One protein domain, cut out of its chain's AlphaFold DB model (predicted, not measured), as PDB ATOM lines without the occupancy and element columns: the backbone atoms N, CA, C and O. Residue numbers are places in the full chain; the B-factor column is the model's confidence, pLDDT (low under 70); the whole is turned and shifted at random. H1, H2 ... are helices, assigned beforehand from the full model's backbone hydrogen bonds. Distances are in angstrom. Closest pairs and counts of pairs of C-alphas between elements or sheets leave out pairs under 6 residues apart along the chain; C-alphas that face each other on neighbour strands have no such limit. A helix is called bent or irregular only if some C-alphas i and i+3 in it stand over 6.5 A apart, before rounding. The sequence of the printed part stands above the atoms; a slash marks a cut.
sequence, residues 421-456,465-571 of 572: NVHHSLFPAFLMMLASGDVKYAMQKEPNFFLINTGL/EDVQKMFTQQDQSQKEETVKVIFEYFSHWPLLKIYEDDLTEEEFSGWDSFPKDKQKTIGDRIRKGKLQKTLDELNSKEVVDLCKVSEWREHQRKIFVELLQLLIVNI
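What this domain is: This is residues 421 to 456 and 465 to 571 of the 572 residues of an uncharacterized protein of Parcubacteria group bacterium RIFCSPHIGHO2_01_FULL_47_10b (UniProt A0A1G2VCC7). Two long helices, H5 and H7, lie side by side in opposite ways along the later part of H5, and H1 crosses H7 to make the core with it. H2 packs near H7's beginning, the long H3 reaches this core near residues 479 to 483, and H4 lies far from it by H5's beginning. The printed part has 143 residues with seven named helices, H1 to H7 in order, and no named strand: all helix. It is only just compact, close to loose, with a radius of gyration of the C-alphas of 17.3 A and spans of 53 by 38 by 23 A.

How they stand to each other: Start at H1, residues 426 to 436: it touches the hub H7, residues 551 to 569, about perpendicular at 84 degrees, the closest C-alphas being Leu 426 and Leu 563, 5.9 A. H2, residues 439 to 444, touches residues 553 to 557 of H7 alone, closest at the C-alphas of Met 443 and Arg 553, 6.5 A. H3, residues 465 to 489, only just touches H1, with 3 pairs of C-alphas within 8 A, the closest Phe 427 and Thr 482, 6.4 A. H5, residues 516 to 538, touches H7 with residues 528 to 538 alone, at a shallow tilt of 16 degrees, opposite ways; the C-alphas of Lys 528 and Ile 568 come closest, 5.6 A. H4, residues 505 to 513, is close but not clearly touching H5, and H6, residues 541 to 547, touches H7 only at the corner. Every O i to N i+4 pair is within hydrogen-bond range but in H4, 3 of 5.

Where its parts are: Find C-alpha 426 at (126.089, -8.646, 42.743), where H1 begins. H3 runs 35.7 A, H5 32.7 A and H7 27.2 A, ending at C-alpha 569, (130.681, 3.731, 35.534). H4 is irregular: C-alphas 509 and 512 are 7.8 A apart.

The domain as a whole: Look across the cut, residues 457 to 464, for a C-alpha gap of 14.0 A. The H3 to H4 link is long, and residues 453 to 456 have pLDDT under 70.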
ATOM      1  N   ASN A 421     132.849 -17.200  37.720       91.81
ATOM      2  CA  ASN A 421     133.694 -16.033  37.998       91.81
ATOM      3  C   ASN A 421     132.895 -14.771  38.364       91.81
ATOM      4  O   ASN A 421     133.476 -13.696  38.481       91.81
ATOM      5  N   VAL A 422     131.572 -14.868  38.515       92.81
ATOM      6  CA  VAL A 422     130.742 -13.708  38.874       92.81
ATOM      7  C   VAL A 422     130.774 -13.452  40.380       92.81
ATOM      8  O   VAL A 422     131.038 -14.338  41.190       92.81
ATOM      9  N   HIS A 423     130.484 -12.217  40.769       93.31
ATOM     10  CA  HIS A 423     130.522 -11.772  42.149       93.31
ATOM     11  C   HIS A 423     129.318 -12.302  42.926       93.31
ATOM     12  O   HIS A 423     128.159 -12.071  42.556       93.31
ATOM     13  N   HIS A 424     129.610 -12.945  44.055       87.50
ATOM     14  CA  HIS A 424     128.655 -13.702  44.861       87.50
ATOM     15  C   HIS A 424     127.443 -12.894  45.359       87.50
ATOM     16  O   HIS A 424     126.365 -13.458  45.512       87.50
ATOM     17  N   SER A 425     127.576 -11.578  45.568       88.88
ATOM     18  CA  SER A 425     126.445 -10.711  45.956       88.88
ATOM     19  C   SER A 425     125.795  -9.970  44.785       88.88
ATOM     20  O   SER A 425     124.582  -9.776  44.774       88.88
ATOM     21  N   LEU A 426     126.578  -9.559  43.783       93.25
ATOM     22  CA  LEU A 426     126.089  -8.646  42.743       93.25
ATOM     23  C   LEU A 426     125.313  -9.411  41.677       93.25
ATOM     24  O   LEU A 426     124.299  -8.924  41.188       93.25
ATOM     25  N   PHE A 427     125.757 -10.620  41.331       93.12
ATOM     26  CA  PHE A 427     125.086 -11.413  40.311       93.12
ATOM     27  C   PHE A 427     123.698 -11.914  40.750       93.12
ATOM     28  O   PHE A 427     122.763 -11.814  39.955       93.12
ATOM     29  N   PRO A 428     123.479 -12.352  42.007       90.56
ATOM     30  CA  PRO A 428     122.135 -12.657  42.489       90.56
ATOM     31  C   PRO A 428     121.230 -11.436  42.498       90.56
ATOM     32  O   PRO A 428     120.087 -11.537  42.058       90.56
ATOM     33  N   ALA A 429     121.745 -10.276  42.922       90.38
ATOM     34  CA  ALA A 429     121.008  -9.021  42.842       90.38
ATOM     35  C   ALA A 429     120.606  -8.724  41.387       90.38
ATOM     36  O   ALA A 429     119.434  -8.496  41.095       90.38
ATOM     37  N   PHE A 430     121.538  -8.837  40.440       93.62
ATOM     38  CA  PHE A 430     121.235  -8.714  39.017       93.62
ATOM     39  C   PHE A 430     120.119  -9.675  38.566       93.62
ATOM     40  O   PHE A 430     119.134  -9.222  37.985       93.62
ATOM     41  N   LEU A 431     120.223 -10.974  38.865       92.75
ATOM     42  CA  LEU A 431     119.216 -11.967  38.474       92.75
ATOM     43  C   LEU A 431     117.843 -11.694  39.102       92.75
ATOM     44  O   LEU A 431     116.825 -11.890  38.441       92.75
ATOM     45  N   MET A 432     117.795 -11.206  40.344       90.94
ATOM     46  CA  MET A 432     116.547 -10.775  40.980       90.94
ATOM     47  C   MET A 432     115.907  -9.614  40.221       90.94
ATOM     48  O   MET A 432     114.720  -9.676  39.917       90.94
ATOM     49  N   MET A 433     116.679  -8.578  39.882       90.12
ATOM     50  CA  MET A 433     116.191  -7.442  39.089       90.12
ATOM     51  C   MET A 433     115.725  -7.868  37.694       90.12
ATOM     52  O   MET A 433     114.691  -7.410  37.209       90.12
ATOM     53  N   LEU A 434     116.486  -8.750  37.044       91.88
ATOM     54  CA  LEU A 434     116.144  -9.292  35.735       91.88
ATOM     55  C   LEU A 434     114.818 -10.063  35.787       91.88
ATOM     56  O   LEU A 434     113.980  -9.895  34.905       91.88
ATOM     57  N   ALA A 435     114.624 -10.888  36.819       88.56
ATOM     58  CA  ALA A 435     113.438 -11.721  36.972       88.56
ATOM     59  C   ALA A 435     112.206 -10.950  37.470       88.56
ATOM     60  O   ALA A 435     111.084 -11.322  37.127       88.56
ATOM     61  N   SER A 436     112.382  -9.909  38.291       87.31
ATOM     62  CA  SER A 436     111.265  -9.129  38.831       87.31
ATOM     63  C   SER A 436     110.667  -8.167  37.812       87.31
ATOM     64  O   SER A 436     109.468  -7.907  37.861       87.31
ATOM     65  N   GLY A 437     111.503  -7.579  36.951       82.81
ATOM     66  CA  GLY A 437     111.127  -6.449  36.095       82.81
ATOM     67  C   GLY A 437     110.829  -5.145  36.853       82.81
ATOM     68  O   GLY A 437     110.667  -4.109  36.217       82.81
ATOM     69  N   ASP A 438     110.783  -5.181  38.188       84.88
ATOM     70  CA  ASP A 438     110.479  -4.061  39.078       84.88
ATOM     71  C   ASP A 438     111.345  -4.126  40.346       84.88
ATOM     72  O   ASP A 438     111.509  -5.180  40.975       84.88
ATOM     73  N   VAL A 439     111.909  -2.980  40.729       84.25
ATOM     74  CA  VAL A 439     112.816  -2.865  41.878       84.25
ATOM     75  C   VAL A 439     112.088  -3.103  43.197       84.25
ATOM     76  O   VAL A 439     112.612  -3.797  44.067       84.25
ATOM     77  N   LYS A 440     110.880  -2.553  43.369       85.50
ATOM     78  CA  LYS A 440     110.126  -2.688  44.623       85.50
ATOM     79  C   LYS A 440     109.768  -4.149  44.864       85.50
ATOM     80  O   LYS A 440     109.947  -4.644  45.975       85.50
ATOM     81  N   TYR A 441     109.337  -4.856  43.822       86.69
ATOM     82  CA  TYR A 441     109.078  -6.289  43.884       86.69
ATOM     83  C   TYR A 441     110.341  -7.076  44.251       86.69
ATOM     84  O   TYR A 441     110.286  -7.926  45.141       86.69
ATOM     85  N   ALA A 442     111.487  -6.758  43.635       86.00
ATOM     86  CA  ALA A 442     112.762  -7.379  43.992       86.00
ATOM     87  C   ALA A 442     113.145  -7.131  45.462       86.00
ATOM     88  O   ALA A 442     113.638  -8.052  46.096       86.00
ATOM     89  N   MET A 443     112.878  -5.947  46.033       85.31
ATOM     90  CA  MET A 443     113.183  -5.645  47.447       85.31
ATOM     91  C   MET A 443     112.245  -6.355  48.434       85.31
ATOM     92  O   MET A 443     112.593  -6.591  49.592       85.31
ATOM     93  N   GLN A 444     111.014  -6.653  48.016       84.75
ATOM     94  CA  GLN A 444     110.033  -7.339  48.860       84.75
ATOM     95  C   GLN A 444     110.272  -8.848  48.931       84.75
ATOM     96  O   GLN A 444     109.785  -9.506  49.860       84.75
ATOM     97  N   LYS A 445     110.985  -9.398  47.948       82.50
ATOM     98  CA  LYS A 445     111.256 -10.824  47.805       82.50
ATOM     99  C   LYS A 445     112.714 -11.116  48.117       82.50
ATOM    100  O   LYS A 445     113.607 -10.337  47.835       82.50
ATOM    101  N   GLU A 446     112.953 -12.286  48.681       76.38
ATOM    102  CA  GLU A 446     114.307 -12.780  48.901       76.38
ATOM    103  C   GLU A 446     114.638 -13.758  47.776       76.38
ATOM    104  O   GLU A 446     113.737 -14.493  47.348       76.38
ATOM    105  N   PRO A 447     115.889 -13.771  47.284       81.44
ATOM    106  CA  PRO A 447     116.304 -14.790  46.344       81.44
ATOM    107  C   PRO A 447     116.241 -16.140  47.051       81.44
ATOM    108  O   PRO A 447     116.701 -16.294  48.184       81.44
ATOM    109  N   ASN A 448     115.701 -17.142  46.371       84.75
ATOM    110  CA  ASN A 448     115.680 -18.503  46.879       84.75
ATOM    111  C   ASN A 448     117.007 -19.239  46.617       84.75
ATOM    112  O   ASN A 448     117.018 -20.449  46.474       84.75
ATOM    113  N   PHE A 449     118.125 -18.527  46.493       81.94
ATOM    114  CA  PHE A 449     119.446 -19.095  46.230       81.94
ATOM    115  C   PHE A 449     120.528 -18.167  46.775       81.94
ATOM    116  O   PHE A 449     120.279 -16.987  47.034       81.94
ATOM    117  N   PHE A 450     121.736 -18.694  46.915       82.06
ATOM    118  CA  PHE A 450     122.928 -17.929  47.257       82.06
ATOM    119  C   PHE A 450     124.062 -18.339  46.324       82.06
ATOM    120  O   PHE A 450     124.011 -19.409  45.729       82.06
ATOM    121  N   LEU A 451     125.082 -17.500  46.169       73.81
ATOM    122  CA  LEU A 451     126.309 -17.913  45.491       73.81
ATOM    123  C   LEU A 451     127.380 -18.132  46.531       73.81
ATOM    124  O   LEU A 451     127.581 -17.309  47.426       73.81
ATOM    125  N   ILE A 452     128.056 -19.264  46.405       71.69
ATOM    126  CA  ILE A 452     129.208 -19.559  47.234       71.69
ATOM    127  C   ILE A 452     130.379 -18.934  46.508       71.69
ATOM    128  O   ILE A 452     130.672 -19.286  45.367       71.69
ATOM    129  N   ASN A 453     131.045 -17.990  47.168       58.47
ATOM    130  CA  ASN A 453     132.326 -17.538  46.670       58.47
ATOM    131  C   ASN A 453     133.231 -18.775  46.637       58.47
ATOM    132  O   ASN A 453     133.329 -19.455  47.663       58.47
ATOM    133  N   THR A 454     133.832 -19.112  45.493       53.72
ATOM    134  CA  THR A 454     134.875 -20.142  45.420       53.72
ATOM    135  C   THR A 454     136.006 -19.660  46.312       53.72
ATOM    136  O   THR A 454     136.862 -18.869  45.915       53.72
ATOM    137  N   GLY A 455     135.910 -20.028  47.590       46.88
ATOM    138  CA  GLY A 455     136.823 -19.575  48.612       46.88
ATOM    139  C   GLY A 455     138.218 -19.954  48.164       46.88
ATOM    140  O   GLY A 455     138.430 -21.061  47.664       46.88
ATOM    141  N   LEU A 456     139.162 -19.034  48.337       50.09
ATOM    142  CA  LEU A 456     140.575 -19.369  48.375       50.09
ATOM    143  C   LEU A 456     140.763 -20.417  49.483       50.09
ATOM    144  O   LEU A 456     141.011 -20.089  50.640       50.09
ATOM    145  N   GLU A 465     148.217 -10.395  55.451       83.44
ATOM    146  CA  GLU A 465     148.228  -9.300  54.474       83.44
ATOM    147  C   GLU A 465     148.172  -9.802  53.023       83.44
ATOM    148  O   GLU A 465     147.409  -9.273  52.211       83.44
ATOM    149  N   ASP A 466     148.929 -10.851  52.689       83.69
ATOM    150  CA  ASP A 466     148.909 -11.451  51.352       83.69
ATOM    151  C   ASP A 466     147.562 -12.116  51.055       83.69
ATOM    152  O   ASP A 466     147.049 -12.029  49.936       83.69
ATOM    153  N   VAL A 467     146.971 -12.761  52.065       82.25
ATOM    154  CA  VAL A 467     145.630 -13.352  51.988       82.25
ATOM    155  C   VAL A 467     144.582 -12.264  51.745       82.25
ATOM    156  O   VAL A 467     143.799 -12.370  50.799       82.25
ATOM    157  N   GLN A 468     144.616 -11.172  52.510       84.31
ATOM    158  CA  GLN A 468     143.695 -10.045  52.356       84.31
ATOM    159  C   GLN A 468     143.823  -9.368  50.985       84.31
ATOM    160  O   GLN A 468     142.821  -8.994  50.361       84.31
ATOM    161  N   LYS A 469     145.052  -9.230  50.479       87.62
ATOM    162  CA  LYS A 469     145.309  -8.685  49.144       87.62
ATOM    163  C   LYS A 469     144.743  -9.589  48.049       87.62
ATOM    164  O   LYS A 469     144.120  -9.077  47.123       87.62
ATOM    165  N   MET A 470     144.905 -10.909  48.168       84.56
ATOM    166  CA  MET A 470     144.319 -11.869  47.224       84.56
ATOM    167  C   MET A 470     142.788 -11.837  47.246       84.56
ATOM    168  O   MET A 470     142.185 -11.799  46.177       84.56
ATOM    169  N   PHE A 471     142.159 -11.759  48.424       84.81
ATOM    170  CA  PHE A 471     140.702 -11.605  48.522       84.81
ATOM    171  C   PHE A 471     140.213 -10.323  47.853       84.81
ATOM    172  O   PHE A 471     139.257 -10.364  47.088       84.81
ATOM    173  N   THR A 472     140.894  -9.201  48.087       88.19
ATOM    174  CA  THR A 472     140.527  -7.910  47.481       88.19
ATOM    175  C   THR A 472     140.685  -7.936  45.956       88.19
ATOM    176  O   THR A 472     139.852  -7.401  45.230       88.19
ATOM    177  N   GLN A 473     141.738  -8.585  45.451       89.12
ATOM    178  CA  GLN A 473     141.955  -8.763  44.013       89.12
ATOM    179  C   GLN A 473     140.905  -9.682  43.379       89.12
ATOM    180  O   GLN A 473     140.412  -9.377  42.295       89.12
ATOM    181  N   GLN A 474     140.553 -10.784  44.045       88.62
ATOM    182  CA  GLN A 474     139.509 -11.697  43.580       88.62
ATOM    183  C   GLN A 474     138.142 -11.007  43.573       88.62
ATOM    184  O   GLN A 474     137.439 -11.096  42.572       88.62
ATOM    185  N   ASP A 475     137.798 -10.283  44.641       89.94
ATOM    186  CA  ASP A 475     136.569  -9.491  44.746       89.94
ATOM    187  C   ASP A 475     136.443  -8.516  43.571       89.94
ATOM    188  O   ASP A 475     135.476  -8.567  42.812       89.94
ATOM    189  N   GLN A 476     137.481  -7.706  43.339       92.00
ATOM    190  CA  GLN A 476     137.512  -6.748  42.237       92.00
ATOM    191  C   GLN A 476     137.409  -7.435  40.866       92.00
ATOM    192  O   GLN A 476     136.613  -7.017  40.024       92.00
ATOM    193  N   SER A 477     138.154  -8.524  40.651       92.50
ATOM    194  CA  SER A 477     138.096  -9.295  39.405       92.50
ATOM    195  C   SER A 477     136.703  -9.874  39.151       92.50
ATOM    196  O   SER A 477     136.237  -9.864  38.015       92.50
ATOM    197  N   GLN A 478     136.022 -10.369  40.189       92.75
ATOM    198  CA  GLN A 478     134.666 -10.903  40.073       92.75
ATOM    199  C   GLN A 478     133.639  -9.797  39.803       92.75
ATOM    200  O   GLN A 478     132.684 -10.016  39.055       92.75
ATOM    201  N   LYS A 479     133.811  -8.600  40.381       95.00
ATOM    202  CA  LYS A 479     132.969  -7.429  40.077       95.00
ATOM    203  C   LYS A 479     133.096  -7.022  38.614       95.00
ATOM    204  O   LYS A 479     132.079  -6.842  37.944       95.00
ATOM    205  N   GLU A 480     134.323  -6.940  38.108       94.75
ATOM    206  CA  GLU A 480     134.602  -6.634  36.702       94.75
ATOM    207  C   GLU A 480     133.995  -7.684  35.764       94.75
ATOM    208  O   GLU A 480     133.278  -7.328  34.829       94.75
ATOM    209  N   GLU A 481     134.198  -8.972  36.049       94.50
ATOM    210  CA  GLU A 481     133.591 -10.065  35.281       94.50
ATOM    211  C   GLU A 481     132.057  -9.985  35.295       94.50
ATOM    212  O   GLU A 481     131.420 -10.122  34.254       94.50
ATOM    213  N   THR A 482     131.450  -9.705  36.453       95.50
ATOM    214  CA  THR A 482     129.988  -9.567  36.588       95.50
ATOM    215  C   THR A 482     129.443  -8.488  35.662       95.50
ATOM    216  O   THR A 482     128.470  -8.717  34.944       95.50
ATOM    217  N   VAL A 483     130.083  -7.318  35.655       95.88
ATOM    218  CA  VAL A 483     129.701  -6.191  34.799       95.88
ATOM    219  C   VAL A 483     129.813  -6.567  33.322       95.88
ATOM    220  O   VAL A 483     128.874  -6.333  32.558       95.88
ATOM    221  N   LYS A 484     130.925  -7.194  32.921       94.62
ATOM    222  CA  LYS A 484     131.134  -7.631  31.535       94.62
ATOM    223  C   LYS A 484     130.096  -8.657  31.095       94.62
ATOM    224  O   LYS A 484     129.442  -8.452  30.075       94.62
ATOM    225  N   VAL A 485     129.871  -9.699  31.899       94.44
ATOM    226  CA  VAL A 485     128.859 -10.729  31.625       94.44
ATOM    227  C   VAL A 485     127.480 -10.095  31.433       94.44
ATOM    228  O   VAL A 485     126.784 -10.439  30.477       94.44
ATOM    229  N   ILE A 486     127.093  -9.137  32.284       95.38
ATOM    230  CA  ILE A 486     125.820  -8.415  32.154       95.38
ATOM    231  C   ILE A 486     125.742  -7.676  30.809       95.38
ATOM    232  O   ILE A 486     124.772  -7.856  30.071       95.38
ATOM    233  N   PHE A 487     126.750  -6.886  30.443       92.75
ATOM    234  CA  PHE A 487     126.711  -6.136  29.183       92.75
ATOM    235  C   PHE A 487     126.726  -7.032  27.942       92.75
ATOM    236  O   PHE A 487     126.001  -6.765  26.980       92.75
ATOM    237  N   GLU A 488     127.518  -8.099  27.951       91.75
ATOM    238  CA  GLU A 488     127.704  -8.949  26.778       91.75
ATOM    239  C   GLU A 488     126.531  -9.900  26.535       91.75
ATOM    240  O   GLU A 488     126.059 -10.040  25.402       91.75
ATOM    241  N   TYR A 489     126.040 -10.548  27.590       92.56
ATOM    242  CA  TYR A 489     125.006 -11.574  27.476       92.56
ATOM    243  C   TYR A 489     123.592 -11.032  27.702       92.56
ATOM    244  O   TYR A 489     122.628 -11.566  27.145       92.56
ATOM    245  N   PHE A 490     123.456  -9.945  28.461       92.31
ATOM    246  CA  PHE A 490     122.167  -9.387  28.869       92.31
ATOM    247  C   PHE A 490     121.910  -7.991  28.299       92.31
ATOM    248  O   PHE A 490     121.100  -7.238  28.829       92.31
ATOM    249  N   SER A 491     122.499  -7.667  27.145       86.44
ATOM    250  CA  SER A 491     122.191  -6.441  26.384       86.44
ATOM    251  C   SER A 491     120.702  -6.275  26.025       86.44
ATOM    252  O   SER A 491     120.253  -5.174  25.712       86.44
ATOM    253  N   HIS A 492     119.922  -7.358  26.094       86.12
ATOM    254  CA  HIS A 492     118.472  -7.378  25.896       86.12
ATOM    255  C   HIS A 492     117.656  -7.070  27.167       86.12
ATOM    256  O   HIS A 492     116.432  -6.952  27.076       86.12
ATOM    257  N   TRP A 493     118.294  -6.951  28.335       90.94
ATOM    258  CA  TRP A 493     117.650  -6.559  29.590       90.94
ATOM    259  C   TRP A 493     117.007  -5.169  29.431       90.94
ATOM    260  O   TRP A 493     117.681  -4.279  28.911       90.94
ATOM    261  N   PRO A 494     115.749  -4.918  29.859       89.50
ATOM    262  CA  PRO A 494     115.071  -3.643  29.590       89.50
ATOM    263  C   PRO A 494     115.803  -2.379  30.064       89.50
ATOM    264  O   PRO A 494     115.636  -1.323  29.456       89.50
ATOM    265  N   LEU A 495     116.650  -2.475  31.099       88.94
ATOM    266  CA  LEU A 495     117.486  -1.351  31.547       88.94
ATOM    267  C   LEU A 495     118.665  -1.049  30.604       88.94
ATOM    268  O   LEU A 495     119.174   0.068  30.602       88.94
ATOM    269  N   LEU A 496     119.090  -2.023  29.796       89.31
ATOM    270  CA  LEU A 496     120.202  -1.906  28.842       89.31
ATOM    271  C   LEU A 496     119.743  -1.811  27.382       89.31
ATOM    272  O   LEU A 496     120.484  -1.318  26.521       89.31
ATOM    273  N   LYS A 497     118.524  -2.278  27.103       90.81
ATOM    274  CA  LYS A 497     117.890  -2.213  25.794       90.81
ATOM    275  C   LYS A 497     117.417  -0.790  25.513       90.81
ATOM    276  O   LYS A 497     116.843  -0.139  26.382       90.81
ATOM    277  N   ILE A 498     117.650  -0.325  24.293       88.88
ATOM    278  CA  ILE A 498     117.153   0.959  23.796       88.88
ATOM    279  C   ILE A 498     115.853   0.676  23.044       88.88
ATOM    280  O   ILE A 498     115.810  -0.229  22.206       88.88
ATOM    281  N   TYR A 499     114.812   1.418  23.378       88.69
ATOM    282  CA  TYR A 499     113.515   1.412  22.722       88.69
ATOM    283  C   TYR A 499     113.308   2.743  21.985       88.69
ATOM    284  O   TYR A 499     114.040   3.709  22.201       88.69
ATOM    285  N   GLU A 500     112.337   2.779  21.074       87.56
ATOM    286  CA  GLU A 500     112.058   3.970  20.257       87.56
ATOM    287  C   GLU A 500     111.631   5.169  21.114       87.56
ATOM    288  O   GLU A 500     112.019   6.296  20.833       87.56
ATOM    289  N   ASP A 501     110.904   4.915  22.203       89.44
ATOM    290  CA  ASP A 501     110.447   5.907  23.177       89.44
ATOM    291  C   ASP A 501     111.566   6.480  24.061       89.44
ATOM    292  O   ASP A 501     111.354   7.482  24.744       89.44
ATOM    293  N   ASP A 502     112.768   5.898  24.024       88.88
ATOM    294  CA  ASP A 502     113.941   6.454  24.707       88.88
ATOM    295  C   ASP A 502     114.678   7.523  23.880       88.88
ATOM    296  O   ASP A 502     115.568   8.206  24.402       88.88
ATOM    297  N   LEU A 503     114.368   7.628  22.584       90.75
ATOM    298  CA  LEU A 503     115.026   8.531  21.641       90.75
ATOM    299  C   LEU A 503     114.235   9.834  21.508       90.75
ATOM    300  O   LEU A 503     113.007   9.853  21.564       90.75
ATOM    301  N   THR A 504     114.935  10.945  21.281       91.81
ATOM    302  CA  THR A 504     114.255  12.175  20.846       91.81
ATOM    303  C   THR A 504     113.738  12.018  19.411       91.81
ATOM    304  O   THR A 504     114.245  11.192  18.652       91.81
ATOM    305  N   GLU A 505     112.767  12.837  18.991       88.38
ATOM    306  CA  GLU A 505     112.249  12.798  17.610       88.38
ATOM    307  C   GLU A 505     113.366  12.960  16.558       88.38
ATOM    308  O   GLU A 505     113.367  12.285  15.526       88.38
ATOM    309  N   GLU A 506     114.360  13.806  16.840       88.69
ATOM    310  CA  GLU A 506     115.543  14.004  15.991       88.69
ATOM    311  C   GLU A 506     116.459  12.772  15.953       88.69
ATOM    312  O   GLU A 506     117.028  12.438  14.915       88.69
ATOM    313  N   GLU A 507     116.622  12.084  17.083       91.50
ATOM    314  CA  GLU A 507     117.467  10.893  17.167       91.50
ATOM    315  C   GLU A 507     116.820   9.684  16.517       91.50
ATOM    316  O   GLU A 507     117.513   8.916  15.856       91.50
ATOM    317  N   PHE A 508     115.506   9.541  16.677       90.06
ATOM    318  CA  PHE A 508     114.725   8.500  16.035       90.06
ATOM    319  C   PHE A 508     114.720   8.682  14.513       90.06
ATOM    320  O   PHE A 508     115.108   7.775  13.779       90.06
ATOM    321  N   SER A 509     114.373   9.880  14.031       87.31
ATOM    322  CA  SER A 509     114.354  10.183  12.591       87.31
ATOM    323  C   SER A 509     115.742  10.135  11.943       87.31
ATOM    324  O   SER A 509     115.865   9.795  10.766       87.31
ATOM    325  N   GLY A 510     116.794  10.445  12.704       87.69
ATOM    326  CA  GLY A 510     118.180  10.424  12.244       87.69
ATOM    327  C   GLY A 510     118.926   9.107  12.466       87.69
ATOM    328  O   GLY A 510     120.063   9.002  12.000       87.69
ATOM    329  N   TRP A 511     118.338   8.114  13.144       89.38
ATOM    330  CA  TRP A 511     119.064   6.956  13.681       89.38
ATOM    331  C   TRP A 511     119.903   6.232  12.625       89.38
ATOM    332  O   TRP A 511     121.119   6.099  12.784       89.38
ATOM    333  N   ASP A 512     119.284   5.853  11.504       90.00
ATOM    334  CA  ASP A 512     119.939   5.114  10.416       90.00
ATOM    335  C   ASP A 512     120.982   5.946   9.653       90.00
ATOM    336  O   ASP A 512     121.864   5.399   8.991       90.00
ATOM    337  N   SER A 513     120.901   7.275   9.758       91.19
ATOM    338  CA  SER A 513     121.834   8.210   9.121       91.19
ATOM    339  C   SER A 513     123.056   8.535   9.985       91.19
ATOM    340  O   SER A 513     124.039   9.096   9.493       91.19
ATOM    341  N   PHE A 514     123.019   8.206  11.279       93.38
ATOM    342  CA  PHE A 514     124.101   8.526  12.200       93.38
ATOM    343  C   PHE A 514     125.307   7.588  12.040       93.38
ATOM    344  O   PHE A 514     125.148   6.378  11.873       93.38
ATOM    345  N   PRO A 515     126.542   8.111  12.175       93.12
ATOM    346  CA  PRO A 515     127.727   7.276  12.319       93.12
ATOM    347  C   PRO A 515     127.600   6.339  13.525       93.12
ATOM    348  O   PRO A 515     127.020   6.715  14.548       93.12
ATOM    349  N   LYS A 516     128.221   5.156  13.447       90.94
ATOM    350  CA  LYS A 516     128.203   4.162  14.537       90.94
ATOM    351  C   LYS A 516     128.655   4.740  15.881       90.94
ATOM    352  O   LYS A 516     128.051   4.424  16.898       90.94
ATOM    353  N   ASP A 517     129.646   5.630  15.888       92.56
ATOM    354  CA  ASP A 517     130.137   6.266  17.119       92.56
ATOM    355  C   ASP A 517     129.086   7.185  17.759       92.56
ATOM    356  O   ASP A 517     128.956   7.247  18.984       92.56
ATOM    357  N   LYS A 518     128.270   7.861  16.937       92.25
ATOM    358  CA  LYS A 518     127.160   8.695  17.411       92.25
ATOM    359  C   LYS A 518     126.003   7.836  17.923       92.25
ATOM    360  O   LYS A 518     125.489   8.124  18.999       92.25
ATOM    361  N   GLN A 519     125.639   6.763  17.214       90.31
ATOM    362  CA  GLN A 519     124.647   5.785  17.694       90.31
ATOM    363  C   GLN A 519     125.075   5.176  19.036       90.31
ATOM    364  O   GLN A 519     124.264   5.068  19.955       90.31
ATOM    365  N   LYS A 520     126.364   4.837  19.170       91.50
ATOM    366  CA  LYS A 520     126.952   4.339  20.413       91.50
ATOM    367  C   LYS A 520     126.818   5.367  21.539       91.50
ATOM    368  O   LYS A 520     126.221   5.056  22.561       91.50
ATOM    369  N   THR A 521     127.251   6.607  21.301       93.50
ATOM    370  CA  THR A 521     127.165   7.706  22.282       93.50
ATOM    371  C   THR A 521     125.728   7.954  22.760       93.50
ATOM    372  O   THR A 521     125.491   8.132  23.955       93.50
ATOM    373  N   ILE A 522     124.752   7.944  21.842       92.31
ATOM    374  CA  ILE A 522     123.324   8.081  22.182       92.31
ATOM    375  C   ILE A 522     122.860   6.889  23.022       92.31
ATOM    376  O   ILE A 522     122.223   7.074  24.061       92.31
ATOM    377  N   GLY A 523     123.209   5.671  22.604       91.88
ATOM    378  CA  GLY A 523     122.860   4.458  23.331       91.88
ATOM    379  C   GLY A 523     123.425   4.426  24.748       91.88
ATOM    380  O   GLY A 523     122.713   4.082  25.688       91.88
ATOM    381  N   ASP A 524     124.667   4.859  24.922       93.06
ATOM    382  CA  ASP A 524     125.338   4.940  26.216       93.06
ATOM    383  C   ASP A 524     124.687   5.986  27.126       93.06
ATOM    384  O   ASP A 524     124.404   5.700  28.293       93.06
ATOM    385  N   ARG A 525     124.330   7.159  26.585       94.75
ATOM    386  CA  ARG A 525     123.550   8.171  27.314       94.75
ATOM    387  C   ARG A 525     122.214   7.608  27.802       94.75
ATOM    388  O   ARG A 525     121.863   7.815  28.961       94.75
ATOM    389  N   ILE A 526     121.473   6.905  26.941       93.62
ATOM    390  CA  ILE A 526     120.158   6.333  27.276       93.62
ATOM    391  C   ILE A 526     120.287   5.270  28.364       93.62
ATOM    392  O   ILE A 526     119.606   5.356  29.385       93.62
ATOM    393  N   ARG A 527     121.193   4.300  28.188       94.62
ATOM    394  CA  ARG A 527     121.450   3.250  29.188       94.62
ATOM    395  C   ARG A 527     121.822   3.856  30.533       94.62
ATOM    396  O   ARG A 527     121.257   3.481  31.556       94.62
ATOM    397  N   LYS A 528     122.722   4.843  30.528       95.50
ATOM    398  CA  LYS A 528     123.128   5.561  31.737       95.50
ATOM    399  C   LYS A 528     121.945   6.273  32.390       95.50
ATOM    400  O   LYS A 528     121.787   6.176  33.600       95.50
ATOM    401  N   GLY A 529     121.089   6.923  31.601       94.69
ATOM    402  CA  GLY A 529     119.864   7.563  32.082       94.69
ATOM    403  C   GLY A 529     118.891   6.580  32.737       94.69
ATOM    404  O   GLY A 529     118.394   6.852  33.828       94.69
ATOM    405  N   LYS A 530     118.666   5.409  32.127       94.69
ATOM    406  CA  LYS A 530     117.807   4.355  32.692       94.69
ATOM    407  C   LYS A 530     118.349   3.807  34.002       94.69
ATOM    408  O   LYS A 530     117.618   3.763  34.987       94.69
ATOM    409  N   LEU A 531     119.627   3.431  34.028       95.06
ATOM    410  CA  LEU A 531     120.268   2.930  35.243       95.06
ATOM    411  C   LEU A 531     120.272   3.990  36.349       95.06
ATOM    412  O   LEU A 531     120.022   3.649  37.502       95.06
ATOM    413  N   GLN A 532     120.499   5.265  36.009       96.12
ATOM    414  CA  GLN A 532     120.439   6.365  36.972       96.12
ATOM    415  C   GLN A 532     119.027   6.534  37.534       96.12
ATOM    416  O   GLN A 532     118.872   6.643  38.743       96.12
ATOM    417  N   LYS A 533     117.992   6.465  36.691       95.19
ATOM    418  CA  LYS A 533     116.598   6.505  37.146       95.19
ATOM    419  C   LYS A 533     116.295   5.368  38.128       95.19
ATOM    420  O   LYS A 533     115.740   5.614  39.193       95.19
ATOM    421  N   THR A 534     116.702   4.139  37.813       94.44
ATOM    422  CA  THR A 534     116.546   2.984  38.715       94.44
ATOM    423  C   THR A 534     117.336   3.162  40.020       94.44
ATOM    424  O   THR A 534     116.862   2.798  41.096       94.44
ATOM    425  N   LEU A 535     118.530   3.758  39.952       95.62
ATOM    426  CA  LEU A 535     119.346   4.085  41.121       95.62
ATOM    427  C   LEU A 535     118.675   5.149  42.006       95.62
ATOM    428  O   LEU A 535     118.696   5.036  43.233       95.62
ATOM    429  N   ASP A 536     118.047   6.156  41.404       95.62
ATOM    430  CA  ASP A 536     117.296   7.190  42.113       95.62
ATOM    431  C   ASP A 536     116.035   6.598  42.768       95.62
ATOM    432  O   ASP A 536     115.730   6.908  43.920       95.62
ATOM    433  N   GLU A 537     115.346   5.674  42.091       94.56
ATOM    434  CA  GLU A 537     114.212   4.921  42.643       94.56
ATOM    435  C   GLU A 537     114.617   4.085  43.872       94.56
ATOM    436  O   GLU A 537     113.931   4.133  44.897       94.56
ATOM    437  N   LEU A 538     115.758   3.386  43.826       92.44
ATOM    438  CA  LEU A 538     116.318   2.639  44.968       92.44
ATOM    439  C   LEU A 538     116.686   3.525  46.164       92.44
ATOM    440  O   LEU A 538     116.695   3.059  47.307       92.44
ATOM    441  N   ASN A 539     117.025   4.787  45.907       93.88
ATOM    442  CA  ASN A 539     117.349   5.776  46.932       93.88
ATOM    443  C   ASN A 539     116.148   6.650  47.318       93.88
ATOM    444  O   ASN A 539     116.267   7.510  48.195       93.88
ATOM    445  N   SER A 540     114.982   6.428  46.706       94.69
ATOM    446  CA  SER A 540     113.759   7.131  47.063       94.69
ATOM    447  C   SER A 540     113.379   6.844  48.515       94.69
ATOM    448  O   SER A 540     113.578   5.743  49.036       94.69
ATOM    449  N   LYS A 541     112.779   7.842  49.171       93.94
ATOM    450  CA  LYS A 541     112.321   7.711  50.558       93.94
ATOM    451  C   LYS A 541     111.410   6.493  50.747       93.94
ATOM    452  O   LYS A 541     111.538   5.793  51.741       93.94
ATOM    453  N   GLU A 542     110.544   6.220  49.774       92.19
ATOM    454  CA  GLU A 542     109.619   5.086  49.801       92.19
ATOM    455  C   GLU A 542     110.349   3.733  49.868       92.19
ATOM    456  O   GLU A 542     110.043   2.919  50.736       92.19
ATOM    457  N   VAL A 543     111.335   3.498  48.993       89.94
ATOM    458  CA  VAL A 543     112.095   2.233  48.970       89.94
ATOM    459  C   VAL A 543     113.013   2.120  50.184       89.94
ATOM    460  O   VAL A 543     113.104   1.056  50.795       89.94
ATOM    461  N   VAL A 544     113.649   3.218  50.590       92.12
ATOM    462  CA  VAL A 544     114.480   3.250  51.800       92.12
ATOM    463  C   VAL A 544     113.649   2.908  53.040       92.12
ATOM    464  O   VAL A 544     114.068   2.086  53.852       92.12
ATOM    465  N   ASP A 545     112.457   3.487  53.185       91.88
ATOM    466  CA  ASP A 545     111.577   3.203  54.318       91.88
ATOM    467  C   ASP A 545     111.023   1.764  54.266       91.88
ATOM    468  O   ASP A 545     110.920   1.118  55.310       91.88
ATOM    469  N   LEU A 546     110.772   1.210  53.071       89.19
ATOM    470  CA  LEU A 546     110.428  -0.208  52.874       89.19
ATOM    471  C   LEU A 546     111.554  -1.155  53.336       89.19
ATOM    472  O   LEU A 546     111.281  -2.209  53.922       89.19
ATOM    473  N   CYS A 547     112.811  -0.794  53.068       88.19
ATOM    474  CA  CYS A 547     113.984  -1.598  53.406       88.19
ATOM    475  C   CYS A 547     114.377  -1.493  54.885       88.19
ATOM    476  O   CYS A 547     114.790  -2.494  55.458       88.19
ATOM    477  N   LYS A 548     114.167  -0.343  55.544       88.75
ATOM    478  CA  LYS A 548     114.465  -0.148  56.981       88.75
ATOM    479  C   LYS A 548     113.761  -1.131  57.918       88.75
ATOM    480  O   LYS A 548     114.201  -1.315  59.046       88.75
ATOM    481  N   VAL A 549     112.678  -1.757  57.464       86.38
ATOM    482  CA  VAL A 549     111.930  -2.764  58.231       86.38
ATOM    483  C   VAL A 549     112.768  -4.031  58.487       86.38
ATOM    484  O   VAL A 549     112.426  -4.824  59.359       86.38
ATOM    485  N   SER A 550     113.863  -4.243  57.745       86.25
ATOM    486  CA  SER A 550     114.727  -5.417  57.874       86.25
ATOM    487  C   SER A 550     116.182  -5.082  57.530       86.25
ATOM    488  O   SER A 550     116.468  -4.595  56.438       86.25
ATOM    489  N   GLU A 551     117.120  -5.417  58.422       85.56
ATOM    490  CA  GLU A 551     118.563  -5.266  58.159       85.56
ATOM    491  C   GLU A 551     118.991  -5.973  56.869       85.56
ATOM    492  O   GLU A 551     119.782  -5.442  56.090       85.56
ATOM    493  N   TRP A 552     118.402  -7.141  56.604       82.69
ATOM    494  CA  TRP A 552     118.640  -7.906  55.388       82.69
ATOM    495  C   TRP A 552     118.187  -7.160  54.127       82.69
ATOM    496  O   TRP A 552     118.944  -7.069  53.163       82.69
ATOM    497  N   ARG A 553     116.992  -6.557  54.135       86.12
ATOM    498  CA  ARG A 553     116.496  -5.775  52.986       86.12
ATOM    499  C   ARG A 553     117.325  -4.522  52.736       86.12
ATOM    500  O   ARG A 553     117.540  -4.154  51.584       86.12
ATOM    501  N   GLU A 554     117.798  -3.866  53.791       89.88
ATOM    502  CA  GLU A 554     118.706  -2.726  53.652       89.88
ATOM    503  C   GLU A 554     120.078  -3.155  53.114       89.88
ATOM    504  O   GLU A 554     120.648  -2.469  52.265       89.88
ATOM    505  N   HIS A 555     120.599  -4.306  53.546       88.62
ATOM    506  CA  HIS A 555     121.820  -4.881  52.986       88.62
ATOM    507  C   HIS A 555     121.661  -5.203  51.492       88.62
ATOM    508  O   HIS A 555     122.487  -4.780  50.683       88.62
ATOM    509  N   GLN A 556     120.561  -5.855  51.109       87.44
ATOM    510  CA  GLN A 556     120.233  -6.108  49.706       87.44
ATOM    511  C   GLN A 556     120.167  -4.809  48.902       87.44
ATOM    512  O   GLN A 556     120.839  -4.699  47.880       87.44
ATOM    513  N   ARG A 557     119.434  -3.793  49.380       92.50
ATOM    514  CA  ARG A 557     119.334  -2.480  48.719       92.50
ATOM    515  C   ARG A 557     120.710  -1.879  48.428       92.50
ATOM    516  O   ARG A 557     120.930  -1.376  47.329       92.50
ATOM    517  N   LYS A 558     121.649  -1.961  49.377       93.75
ATOM    518  CA  LYS A 558     123.030  -1.482  49.192       93.75
ATOM    519  C   LYS A 558     123.772  -2.247  48.094       93.75
ATOM    520  O   LYS A 558     124.443  -1.610  47.289       93.75
ATOM    521  N   ILE A 559     123.598  -3.566  48.009       92.81
ATOM    522  CA  ILE A 559     124.167  -4.390  46.927       92.81
ATOM    523  C   ILE A 559     123.590  -3.974  45.563       92.81
ATOM    524  O   ILE A 559     124.335  -3.839  44.596       92.81
ATOM    525  N   PHE A 560     122.278  -3.722  45.471       93.62
ATOM    526  CA  PHE A 560     121.658  -3.220  44.236       93.62
ATOM    527  C   PHE A 560     122.212  -1.851  43.823       93.62
ATOM    528  O   PHE A 560     122.500  -1.631  42.648       93.62
ATOM    529  N   VAL A 561     122.385  -0.945  44.790       95.50
ATOM    530  CA  VAL A 561     122.998   0.371  44.570       95.50
ATOM    531  C   VAL A 561     124.422   0.224  44.028       95.50
ATOM    532  O   VAL A 561     124.742   0.850  43.019       95.50
ATOM    533  N   GLU A 562     125.248  -0.623  44.645       96.56
ATOM    534  CA  GLU A 562     126.619  -0.889  44.189       96.56
ATOM    535  C   GLU A 562     126.639  -1.449  42.760       96.56
ATOM    536  O   GLU A 562     127.371  -0.943  41.909       96.56
ATOM    537  N   LEU A 563     125.788  -2.436  42.458       96.31
ATOM    538  CA  LEU A 563     125.667  -3.008  41.116       96.31
ATOM    539  C   LEU A 563     125.341  -1.937  40.065       96.31
ATOM    540  O   LEU A 563     126.008  -1.867  39.035       96.31
ATOM    541  N   LEU A 564     124.331  -1.095  40.306       95.81
ATOM    542  CA  LEU A 564     123.950  -0.050  39.352       95.81
ATOM    543  C   LEU A 564     125.050   0.998  39.180       95.81
ATOM    544  O   LEU A 564     125.295   1.428  38.055       95.81
ATOM    545  N   GLN A 565     125.735   1.384  40.260       96.94
ATOM    546  CA  GLN A 565     126.876   2.298  40.189       96.94
ATOM    547  C   GLN A 565     127.999   1.721  39.324       96.94
ATOM    548  O   GLN A 565     128.507   2.414  38.441       96.94
ATOM    549  N   LEU A 566     128.343   0.445  39.520       96.88
ATOM    550  CA  LEU A 566     129.343  -0.243  38.706       96.88
ATOM    551  C   LEU A 566     128.931  -0.293  37.232       96.88
ATOM    552  O   LEU A 566     129.747   0.022  36.367       96.88
ATOM    553  N   LEU A 567     127.671  -0.617  36.932       96.06
ATOM    554  CA  LEU A 567     127.166  -0.607  35.558       96.06
ATOM    555  C   LEU A 567     127.240   0.800  34.944       96.06
ATOM    556  O   LEU A 567     127.743   0.946  33.837       96.06
ATOM    557  N   ILE A 568     126.821   1.844  35.666       95.94
ATOM    558  CA  ILE A 568     126.868   3.242  35.200       95.94
ATOM    559  C   ILE A 568     128.297   3.691  34.869       95.94
ATOM    560  O   ILE A 568     128.505   4.362  33.857       95.94
ATOM    561  N   VAL A 569     129.270   3.351  35.718       95.75
ATOM    562  CA  VAL A 569     130.681   3.731  35.534       95.75
ATOM    563  C   VAL A 569     131.304   3.029  34.325       95.75
ATOM    564  O   VAL A 569     132.178   3.600  33.680       95.75
ATOM    565  N   ASN A 570     130.840   1.822  33.995       93.19
ATOM    566  CA  ASN A 570     131.402   0.989  32.932       93.19
ATOM    567  C   ASN A 570     130.658   1.092  31.586       93.19
ATOM    568  O   ASN A 570     130.998   0.373  30.650       93.19
ATOM    569  N   ILE A 571     129.669   1.984  31.454       88.38
ATOM    570  CA  ILE A 571     129.106   2.349  30.147       88.38
ATOM    571  C   ILE A 571     130.115   3.258  29.431       88.38
ATOM    572  O   ILE A 571     130.290   4.413  29.829       88.38
TER     573      ILE A 571